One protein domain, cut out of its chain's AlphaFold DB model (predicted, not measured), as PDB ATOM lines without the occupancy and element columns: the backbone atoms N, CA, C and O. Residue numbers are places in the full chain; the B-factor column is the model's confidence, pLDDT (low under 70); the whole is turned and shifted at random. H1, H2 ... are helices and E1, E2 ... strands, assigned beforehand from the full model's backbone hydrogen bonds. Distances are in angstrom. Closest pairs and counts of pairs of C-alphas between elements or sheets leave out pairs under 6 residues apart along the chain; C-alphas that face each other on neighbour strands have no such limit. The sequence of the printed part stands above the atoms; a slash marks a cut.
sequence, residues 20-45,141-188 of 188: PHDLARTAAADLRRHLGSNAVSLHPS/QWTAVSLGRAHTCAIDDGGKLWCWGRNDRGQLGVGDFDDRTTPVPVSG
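AT A GLANCE: This is residues 20 to 45 and 141 to 188 of the 188 residues of an uncharacterized protein of Deltaproteobacteria bacterium (UniProt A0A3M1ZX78). One twisted sheet of five strands has helix H1 over one face, along E2, and a long loop joining E4 to E5. It is two layers, a helix on one face of a sheet, of mixed class. The printed part has 74 residues, with elements in the order H1, E1, E2, E3, E4, E5; the antiparallel sheet runs E1 E2 E3 E4 E5. It is compact, radius of gyration of the C-alphas 11.8 A, spanning 34 by 23 by 20 A.

IN THESE COORDINATES: H1, residues 20 to 35, begins at C-alpha 20 (-34.407, 28.011, 7.876) and is 21.8 A long. E1 is residues 39 to 41, E2 142 to 147, E3 151 to 156 (16.7 A), E4 161 to 165, and E5 180 to 185, ending at C-alpha 185 (-21.589, 33.832, -4.740).

HOW THE PARTS SIT: H1, every O i to N i+4 pair within hydrogen-bond range, is over E2 at a height of 8.0 A over the sheet; the closest C-alphas, Ala 28 and Ala 144, are 5.8 A apart. N 40 and O 145, 2.9 A, are within range between E1 and E2. E2 to E5 form a meander of hairpins, each strand the antiparallel neighbour of the one before: N 146 and O 153, 2.8 A; N 154 and O 162, 2.8 A; N 165 and O 180, 2.7 A.

THE WHOLE: C-alphas 45 and 177, the farthest apart, are 35.7 A apart. Residues 46 to 140 are cut out, a gap of 11.2 A between C-alphas. Link E4 to E5 is long. Residues 20 to 45 and 188 have pLDDT under 70.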
ATOM      1  N   PRO A  20     -35.584  27.325   8.421       46.72
ATOM      2  CA  PRO A  20     -34.407  28.011   7.876       46.72
ATOM      3  C   PRO A  20     -33.424  28.452   8.981       46.72
ATOM      4  O   PRO A  20     -32.212  28.476   8.783       46.72
ATOM      5  N   HIS A  21     -33.934  28.679  10.196       42.31
ATOM      6  CA  HIS A  21     -33.153  28.963  11.399       42.31
ATOM      7  C   HIS A  21     -32.211  27.829  11.866       42.31
ATOM      8  O   HIS A  21     -31.144  28.127  12.406       42.31
ATOM      9  N   ASP A  22     -32.556  26.554  11.666       41.94
ATOM     10  CA  ASP A  22     -31.712  25.412  12.060       41.94
ATOM     11  C   ASP A  22     -30.594  25.143  11.043       41.94
ATOM     12  O   ASP A  22     -29.458  24.826  11.420       41.94
ATOM     13  N   LEU A  23     -30.867  25.366   9.749       49.59
ATOM     14  CA  LEU A  23     -29.822  25.366   8.720       49.59
ATOM     15  C   LEU A  23     -28.837  26.514   8.950       49.59
ATOM     16  O   LEU A  23     -27.633  26.287   8.898       49.59
ATOM     17  N   ALA A  24     -29.323  27.709   9.297       44.16
ATOM     18  CA  ALA A  24     -28.470  28.852   9.616       44.16
ATOM     19  C   ALA A  24     -27.563  28.594  10.836       44.16
ATOM     20  O   ALA A  24     -26.375  28.924  10.809       44.16
ATOM     21  N   ARG A  25     -28.079  27.950  11.896       46.69
ATOM     22  CA  ARG A  25     -27.263  27.546  13.059       46.69
ATOM     23  C   ARG A  25     -26.187  26.532  12.694       46.69
ATOM     24  O   ARG A  25     -25.051  26.657  13.152       46.69
ATOM     25  N   THR A  26     -26.538  25.548  11.873       47.66
ATOM     26  CA  THR A  26     -25.602  24.507  11.434       47.66
ATOM     27  C   THR A  26     -24.533  25.092  10.510       47.66
ATOM     28  O   THR A  26     -23.351  24.803  10.677       47.66
ATOM     29  N   ALA A  27     -24.915  26.001   9.614       47.09
ATOM     30  CA  ALA A  27     -24.005  26.656   8.686       47.09
ATOM     31  C   ALA A  27     -23.055  27.643   9.385       47.09
ATOM     32  O   ALA A  27     -21.871  27.671   9.071       47.09
ATOM     33  N   ALA A  28     -23.512  28.383  10.403       48.44
ATOM     34  CA  ALA A  28     -22.633  29.214  11.233       48.44
ATOM     35  C   ALA A  28     -21.597  28.376  12.008       48.44
ATOM     36  O   ALA A  28     -20.456  28.806  12.197       48.44
ATOM     37  N   ALA A  29     -21.977  27.172  12.448       50.78
ATOM     38  CA  ALA A  29     -21.053  26.231  13.069       50.78
ATOM     39  C   ALA A  29     -20.047  25.657  12.057       50.78
ATOM     40  O   ALA A  29     -18.888  25.460  12.412       50.78
ATOM     41  N   ASP A  30     -20.458  25.432  10.808       54.12
ATOM     42  CA  ASP A  30     -19.576  24.948   9.742       54.12
ATOM     43  C   ASP A  30     -18.575  26.021   9.286       54.12
ATOM     44  O   ASP A  30     -17.374  25.773   9.167       54.12
ATOM     45  N   LEU A  31     -19.034  27.269   9.200       55.34
ATOM     46  CA  LEU A  31     -18.205  28.423   8.873       55.34
ATOM     47  C   LEU A  31     -17.123  28.674   9.939       55.34
ATOM     48  O   LEU A  31     -15.997  29.040   9.610       55.34
ATOM     49  N   ARG A  32     -17.424  28.399  11.217       53.41
ATOM     50  CA  ARG A  32     -16.433  28.396  12.311       53.41
ATOM     51  C   ARG A  32     -15.372  27.310  12.151       53.41
ATOM     52  O   ARG A  32     -14.227  27.541  12.533       53.41
ATOM     53  N   ARG A  33     -15.734  26.142  11.608       51.06
ATOM     54  CA  ARG A  33     -14.781  25.048  11.354       51.06
ATOM     55  C   ARG A  33     -13.892  25.330  10.145       51.06
ATOM     56  O   ARG A  33     -12.724  24.967  10.186       51.06
ATOM     57  N   HIS A  34     -14.417  26.002   9.120       50.50
ATOM     58  CA  HIS A  34     -13.683  26.289   7.885       50.50
ATOM     59  C   HIS A  34     -12.876  27.603   7.909       50.50
ATOM     60  O   HIS A  34     -11.817  27.659   7.288       50.50
ATOM     61  N   LEU A  35     -13.321  28.649   8.624       51.97
ATOM     62  CA  LEU A  35     -12.718  29.998   8.559       51.97
ATOM     63  C   LEU A  35     -12.075  30.492   9.872       51.97
ATOM     64  O   LEU A  35     -11.496  31.580   9.903       51.97
ATOM     65  N   GLY A  36     -12.125  29.705  10.950       50.69
ATOM     66  CA  GLY A  36     -11.513  30.046  12.240       50.69
ATOM     67  C   GLY A  36     -12.363  30.962  13.136       50.69
ATOM     68  O   GLY A  36     -13.486  31.344  12.805       50.69
ATOM     69  N   SER A  37     -11.832  31.295  14.319       52.84
ATOM     70  CA  SER A  37     -12.556  31.838  15.490       52.84
ATOM     71  C   SER A  37     -13.244  33.210  15.338       52.84
ATOM     72  O   SER A  37     -13.813  33.696  16.311       52.84
ATOM     73  N   ASN A  38     -13.230  33.839  14.159       53.00
ATOM     74  CA  ASN A  38     -13.752  35.199  13.939       53.00
ATOM     75  C   ASN A  38     -15.193  35.249  13.391       53.00
ATOM     76  O   ASN A  38     -15.644  36.301  12.940       53.00
ATOM     77  N   ALA A  39     -15.927  34.133  13.403       53.28
ATOM     78  CA  ALA A  39     -17.299  34.101  12.899       53.28
ATOM     79  C   ALA A  39     -18.303  34.679  13.916       53.28
ATOM     80  O   ALA A  39     -18.510  34.128  15.011       53.28
ATOM     81  N   VAL A  40     -18.976  35.754  13.510       57.88
ATOM     82  CA  VAL A  40     -20.045  36.411  14.265       57.88
ATOM     83  C   VAL A  40     -21.382  35.838  13.801       57.88
ATOM     84  O   VAL A  40     -21.769  35.965  12.639       57.88
ATOM     85  N   SER A  41     -22.098  35.188  14.719       51.31
ATOM     86  CA  SER A  41     -23.478  34.765  14.482       51.31
ATOM     87  C   SER A  41     -24.393  35.959  14.709       51.31
ATOM     88  O   SER A  41     -24.587  36.387  15.848       51.31
ATOM     89  N   LEU A  42     -24.942  36.505  13.630       50.09
ATOM     90  CA  LEU A  42     -25.960  37.539  13.717       50.09
ATOM     91  C   LEU A  42     -27.295  36.844  13.965       50.09
ATOM     92  O   LEU A  42     -27.758  36.027  13.173       50.09
ATOM     93  N   HIS A  43     -27.898  37.119  15.119       42.31
ATOM     94  CA  HIS A  43     -29.258  36.667  15.357       42.31
ATOM     95  C   HIS A  43     -30.179  37.529  14.481       42.31
ATOM     96  O   HIS A  43     -30.073  38.756  14.563       42.31
ATOM     97  N   PRO A  44     -31.116  36.952  13.709       43.97
ATOM     98  CA  PRO A  44     -32.065  37.720  12.891       43.97
ATOM     99  C   PRO A  44     -32.919  38.717  13.701       43.97
ATOM    100  O   PRO A  44     -33.556  39.596  13.136       43.97
ATOM    101  N   SER A  45     -32.905  38.616  15.035       36.78
ATOM    102  CA  SER A  45     -33.559  39.525  15.979       36.78
ATOM    103  C   SER A  45     -32.737  40.765  16.363       36.78
ATOM    104  O   SER A  45     -33.236  41.620  17.092       36.78
ATOM    105  N   GLN A 141     -30.772  39.268   3.797       85.56
ATOM    106  CA  GLN A 141     -30.499  39.200   5.227       85.56
ATOM    107  C   GLN A 141     -29.342  38.247   5.484       85.56
ATOM    108  O   GLN A 141     -29.385  37.083   5.101       85.56
ATOM    109  N   TRP A 142     -28.304  38.728   6.161       86.62
ATOM    110  CA  TRP A 142     -27.142  37.910   6.494       86.62
ATOM    111  C   TRP A 142     -27.391  37.128   7.784       86.62
ATOM    112  O   TRP A 142     -27.639  37.707   8.841       86.62
ATOM    113  N   THR A 143     -27.292  35.806   7.708       87.94
ATOM    114  CA  THR A 143     -27.466  34.900   8.852       87.94
ATOM    115  C   THR A 143     -26.154  34.628   9.587       87.94
ATOM    116  O   THR A 143     -26.146  34.360  10.791       87.94
ATOM    117  N   ALA A 144     -25.024  34.734   8.891       83.56
ATOM    118  CA  ALA A 144     -23.693  34.598   9.467       83.56
ATOM    119  C   ALA A 144     -22.677  35.420   8.674       83.56
ATOM    120  O   ALA A 144     -22.802  35.551   7.459       83.56
ATOM    121  N   VAL A 145     -21.645  35.925   9.355       85.94
ATOM    122  CA  VAL A 145     -20.502  36.594   8.724       85.94
ATOM    123  C   VAL A 145     -19.197  36.153   9.384       85.94
ATOM    124  O   VAL A 145     -19.129  35.936  10.595       85.94
ATOM    125  N   SER A 146     -18.145  36.024   8.585       88.31
ATOM    126  CA  SER A 146     -16.777  35.788   9.026       88.31
ATOM    127  C   SER A 146     -15.830  36.758   8.349       88.31
ATOM    128  O   SER A 146     -15.902  36.996   7.141       88.31
ATOM    129  N   LEU A 147     -14.938  37.311   9.165       85.12
ATOM    130  CA  LEU A 147     -13.919  38.255   8.750       85.12
ATOM    131  C   LEU A 147     -12.567  37.539   8.698       85.12
ATOM    132  O   LEU A 147     -12.068  37.030   9.704       85.12
ATOM    133  N   GLY A 148     -11.964  37.528   7.515       81.75
ATOM    134  CA  GLY A 148     -10.556  37.230   7.307       81.75
ATOM    135  C   GLY A 148      -9.686  38.483   7.454       81.75
ATOM    136  O   GLY A 148     -10.164  39.579   7.735       81.75
ATOM    137  N   ARG A 149      -8.372  38.345   7.220       81.44
ATOM    138  CA  ARG A 149      -7.423  39.483   7.298       81.44
ATOM    139  C   ARG A 149      -7.727  40.609   6.303       81.44
ATOM    140  O   ARG A 149      -7.411  41.757   6.583       81.44
ATOM    141  N   ALA A 150      -8.250  40.262   5.129       87.19
ATOM    142  CA  ALA A 150      -8.553  41.203   4.048       87.19
ATOM    143  C   ALA A 150      -9.703  40.714   3.141       87.19
ATOM    144  O   ALA A 150      -9.888  41.238   2.048       87.19
ATOM    145  N   HIS A 151     -10.442  39.691   3.572       87.44
ATOM    146  CA  HIS A 151     -11.609  39.146   2.880       87.44
ATOM    147  C   HIS A 151     -12.716  38.896   3.902       87.44
ATOM    148  O   HIS A 151     -12.435  38.726   5.086       87.44
ATOM    149  N   THR A 152     -13.955  38.857   3.445       89.50
ATOM    150  CA  THR A 152     -15.152  38.648   4.252       89.50
ATOM    151  C   THR A 152     -16.021  37.621   3.555       89.50
ATOM    152  O   THR A 152     -16.185  37.682   2.340       89.50
ATOM    153  N   CYS A 153     -16.593  36.699   4.319       92.00
ATOM    154  CA  CYS A 153     -17.583  35.751   3.825       92.00
ATOM    155  C   CYS A 153     -18.844  35.819   4.681       92.00
ATOM    156  O   CYS A 153     -18.761  35.988   5.895       92.00
ATOM    157  N   ALA A 154     -20.009  35.672   4.065       90.88
ATOM    158  CA  ALA A 154     -21.301  35.695   4.725       90.88
ATOM    159  C   ALA A 154     -22.259  34.671   4.114       90.88
ATOM    160  O   ALA A 154     -22.119  34.280   2.957       90.88
ATOM    161  N   ILE A 155     -23.236  34.242   4.907       87.88
ATOM    162  CA  ILE A 155     -24.329  33.376   4.461       87.88
ATOM    163  C   ILE A 155     -25.610  34.199   4.481       87.88
ATOM    164  O   ILE A 155     -25.881  34.877   5.476       87.88
ATOM    165  N   ASP A 156     -26.369  34.170   3.392       88.06
ATOM    166  CA  ASP A 156     -27.681  34.817   3.340       88.06
ATOM    167  C   ASP A 156     -28.769  33.979   4.047       88.06
ATOM    168  O   ASP A 156     -28.519  32.914   4.618       88.06
ATOM    169  N   ASP A 157     -29.996  34.478   4.071       84.44
ATOM    170  CA  ASP A 157     -31.177  33.793   4.600       84.44
ATOM    171  C   ASP A 157     -31.643  32.631   3.712       84.44
ATOM    172  O   ASP A 157     -32.331  31.726   4.190       84.44
ATOM    173  N   GLY A 158     -31.203  32.612   2.454       85.31
ATOM    174  CA  GLY A 158     -31.338  31.495   1.524       85.31
ATOM    175  C   GLY A 158     -30.315  30.370   1.729       85.31
ATOM    176  O   GLY A 158     -30.403  29.346   1.052       85.31
ATOM    177  N   GLY A 159     -29.354  30.526   2.647       86.19
ATOM    178  CA  GLY A 159     -28.292  29.549   2.898       86.19
ATOM    179  C   GLY A 159     -27.167  29.555   1.857       86.19
ATOM    180  O   GLY A 159     -26.357  28.629   1.825       86.19
ATOM    181  N   LYS A 160     -27.090  30.576   0.999       88.19
ATOM    182  CA  LYS A 160     -26.028  30.732   0.005       88.19
ATOM    183  C   LYS A 160     -24.803  31.392   0.629       88.19
ATOM    184  O   LYS A 160     -24.924  32.367   1.365       88.19
ATOM    185  N   LEU A 161     -23.618  30.880   0.292       90.06
ATOM    186  CA  LEU A 161     -22.337  31.465   0.685       90.06
ATOM    187  C   LEU A 161     -21.916  32.568  -0.294       90.06
ATOM    188  O   LEU A 161     -21.878  32.366  -1.511       90.06
ATOM    189  N   TRP A 162     -21.542  33.711   0.265       92.44
ATOM    190  CA  TRP A 162     -21.049  34.879  -0.447       92.44
ATOM    191  C   TRP A 162     -19.712  35.305   0.144       92.44
ATOM    192  O   TRP A 162     -19.591  35.390   1.361       92.44
ATOM    193  N   CYS A 163     -18.722  35.616  -0.686       93.19
ATOM    194  CA  CYS A 163     -17.434  36.135  -0.227       93.19
ATOM    195  C   CYS A 163     -17.032  37.383  -1.018       93.19
ATOM    196  O   CYS A 163     -17.446  37.567  -2.158       93.19
ATOM    197  N   TRP A 164     -16.260  38.274  -0.404       94.56
ATOM    198  CA  TRP A 164     -15.682  39.460  -1.032       94.56
ATOM    199  C   TRP A 164     -14.398  39.888  -0.317       94.56
ATOM    200  O   TRP A 164     -14.044  39.386   0.744       94.56
ATOM    201  N   GLY A 165     -13.689  40.836  -0.904       93.38
ATOM    202  CA  GLY A 165     -12.403  41.373  -0.488       93.38
ATOM    203  C   GLY A 165     -11.260  40.839  -1.345       93.38
ATOM    204  O   GLY A 165     -11.433  40.492  -2.514       93.38
ATOM    205  N   ARG A 166     -10.072  40.801  -0.747       91.00
ATOM    206  CA  ARG A 166      -8.839  40.335  -1.380       91.00
ATOM    207  C   ARG A 166      -8.986  38.874  -1.807       91.00
ATOM    208  O   ARG A 166      -9.388  38.057  -0.980       91.00
ATOM    209  N   ASN A 167      -8.556  38.511  -3.014       92.94
ATOM    210  CA  ASN A 167      -8.574  37.156  -3.578       92.94
ATOM    211  C   ASN A 167      -7.231  36.691  -4.179       92.94
ATOM    212  O   ASN A 167      -7.164  35.625  -4.781       92.94
ATOM    213  N   ASP A 168      -6.140  37.423  -3.977       89.38
ATOM    214  CA  ASP A 168      -4.806  37.090  -4.510       89.38
ATOM    215  C   ASP A 168      -4.283  35.658  -4.241       89.38
ATOM    216  O   ASP A 168      -3.350  35.217  -4.909       89.38
ATOM    217  N   ARG A 169      -4.845  34.917  -3.273       88.06
ATOM    218  CA  ARG A 169      -4.515  33.499  -3.015       88.06
ATOM    219  C   ARG A 169      -5.691  32.541  -3.224       88.06
ATOM    220  O   ARG A 169      -5.620  31.399  -2.782       88.06
ATOM    221  N   GLY A 170      -6.773  32.990  -3.855       90.12
ATOM    222  CA  GLY A 170      -7.968  32.182  -4.100       90.12
ATOM    223  C   GLY A 170      -8.859  32.009  -2.867       90.12
ATOM    224  O   GLY A 170      -9.702  31.116  -2.841       90.12
ATOM    225  N   GLN A 171      -8.688  32.844  -1.834       87.88
ATOM    226  CA  GLN A 171      -9.464  32.766  -0.588       87.88
ATOM    227  C   GLN A 171     -10.982  32.926  -0.767       87.88
ATOM    228  O   GLN A 171     -11.726  32.516   0.118       87.88
ATOM    229  N   LEU A 172     -11.457  33.502  -1.879       88.69
ATOM    230  CA  LEU A 172     -12.893  33.611  -2.149       88.69
ATOM    231  C   LEU A 172     -13.496  32.318  -2.715       88.69
ATOM    232  O   LEU A 172     -14.714  32.184  -2.723       88.69
ATOM    233  N   GLY A 173     -12.680  31.381  -3.211       89.12
ATOM    234  CA  GLY A 173     -13.165  30.097  -3.727       89.12
ATOM    235  C   GLY A 173     -13.983  30.185  -5.024       89.12
ATOM    236  O   GLY A 173     -14.743  29.271  -5.321       89.12
ATOM    237  N   VAL A 174     -13.848  31.264  -5.802       88.31
ATOM    238  CA  VAL A 174     -14.627  31.493  -7.040       88.31
ATOM    239  C   VAL A 174     -13.935  31.026  -8.327       88.31
ATOM    240  O   VAL A 174     -14.449  31.251  -9.419       88.31
ATOM    241  N   GLY A 175     -12.792  30.343  -8.213       89.50
ATOM    242  CA  GLY A 175     -12.052  29.799  -9.361       89.50
ATOM    243  C   GLY A 175     -11.107  30.789 -10.050       89.50
ATOM    244  O   GLY A 175     -10.523  30.453 -11.076       89.50
ATOM    245  N   ASP A 176     -10.926  31.978  -9.477       90.94
ATOM    246  CA  ASP A 176      -9.957  32.986  -9.911       90.94
ATOM    247  C   ASP A 176      -9.194  33.580  -8.716       90.94
ATOM    248  O   ASP A 176      -9.402  33.180  -7.564       90.94
ATOM    249  N   PHE A 177      -8.300  34.527  -9.012       93.75
ATOM    250  CA  PHE A 177      -7.476  35.250  -8.039       93.75
ATOM    251  C   PHE A 177      -7.787  36.754  -8.001       93.75
ATOM    252  O   PHE A 177      -7.014  37.532  -7.443       93.75
ATOM    253  N   ASP A 178      -8.903  37.175  -8.599       92.88
ATOM    254  CA  ASP A 178      -9.257  38.585  -8.730       92.88
ATOM    255  C   ASP A 178      -9.990  39.082  -7.485       92.88
ATOM    256  O   ASP A 178     -10.985  38.495  -7.044       92.88
ATOM    257  N   ASP A 179      -9.501  40.183  -6.912       91.38
ATOM    258  CA  ASP A 179     -10.121  40.843  -5.765       91.38
ATOM    259  C   ASP A 179     -11.563  41.265  -6.093       91.38
ATOM    260  O   ASP A 179     -11.852  41.800  -7.166       91.38
ATOM    261  N   ARG A 180     -12.487  41.080  -5.145       93.44
ATOM    262  CA  ARG A 180     -13.905  41.431  -5.318       93.44
ATOM    263  C   ARG A 180     -14.313  42.472  -4.294       93.44
ATOM    264  O   ARG A 180     -14.239  42.230  -3.103       93.44
ATOM    265  N   THR A 181     -14.788  43.634  -4.716       93.62
ATOM    266  CA  THR A 181     -15.286  44.656  -3.775       93.62
ATOM    267  C   THR A 181     -16.765  44.481  -3.431       93.62
ATOM    268  O   THR A 181     -17.262  45.121  -2.507       93.62
ATOM    269  N   THR A 182     -17.458  43.592  -4.143       91.25
ATOM    270  CA  THR A 182     -18.862  43.238  -3.927       91.25
ATOM    271  C   THR A 182     -18.996  41.750  -3.590       91.25
ATOM    272  O   THR A 182     -18.175  40.951  -4.051       91.25
ATOM    273  N   PRO A 183     -20.015  41.356  -2.798       90.31
ATOM    274  CA  PRO A 183     -20.293  39.953  -2.504       90.31
ATOM    275  C   PRO A 183     -20.469  39.148  -3.792       90.31
ATOM    276  O   PRO A 183     -21.366  39.427  -4.588       90.31
ATOM    277  N   VAL A 184     -19.624  38.139  -3.989       93.31
ATOM    278  CA  VAL A 184     -19.751  37.173  -5.080       93.31
ATOM    279  C   VAL A 184     -20.224  35.835  -4.508       93.31
ATOM    280  O   VAL A 184     -19.738  35.415  -3.453       93.31
ATOM    281  N   PRO A 185     -21.183  35.159  -5.163       91.94
ATOM    282  CA  PRO A 185     -21.589  33.832  -4.740       91.94
ATOM    283  C   PRO A 185     -20.439  32.841  -4.920       91.94
ATOM    284  O   PRO A 185     -19.867  32.748  -6.005       91.94
ATOM    285  N   VAL A 186     -20.155  32.057  -3.883       89.62
ATOM    286  CA  VAL A 186     -19.216  30.936  -3.972       89.62
ATOM    287  C   VAL A 186     -19.973  29.713  -4.481       89.62
ATOM    288  O   VAL A 186     -21.041  29.372  -3.965       89.62
ATOM    289  N   SER A 187     -19.443  29.082  -5.525       80.12
ATOM    290  CA  SER A 187     -19.972  27.839  -6.086       80.12
ATOM    291  C   SER A 187     -19.149  26.689  -5.509       80.12
ATOM    292  O   SER A 187     -18.031  26.462  -5.962       80.12
ATOM    293  N   GLY A 188     -19.667  26.047  -4.460       60.16
ATOM    294  CA  GLY A 188     -19.101  24.832  -3.864       60.16
ATOM    295  C   GLY A 188     -19.776  23.579  -4.394       60.16
ATOM    296  O   GLY A 188     -20.991  23.662  -4.683       60.16
TER     297      GLY A 188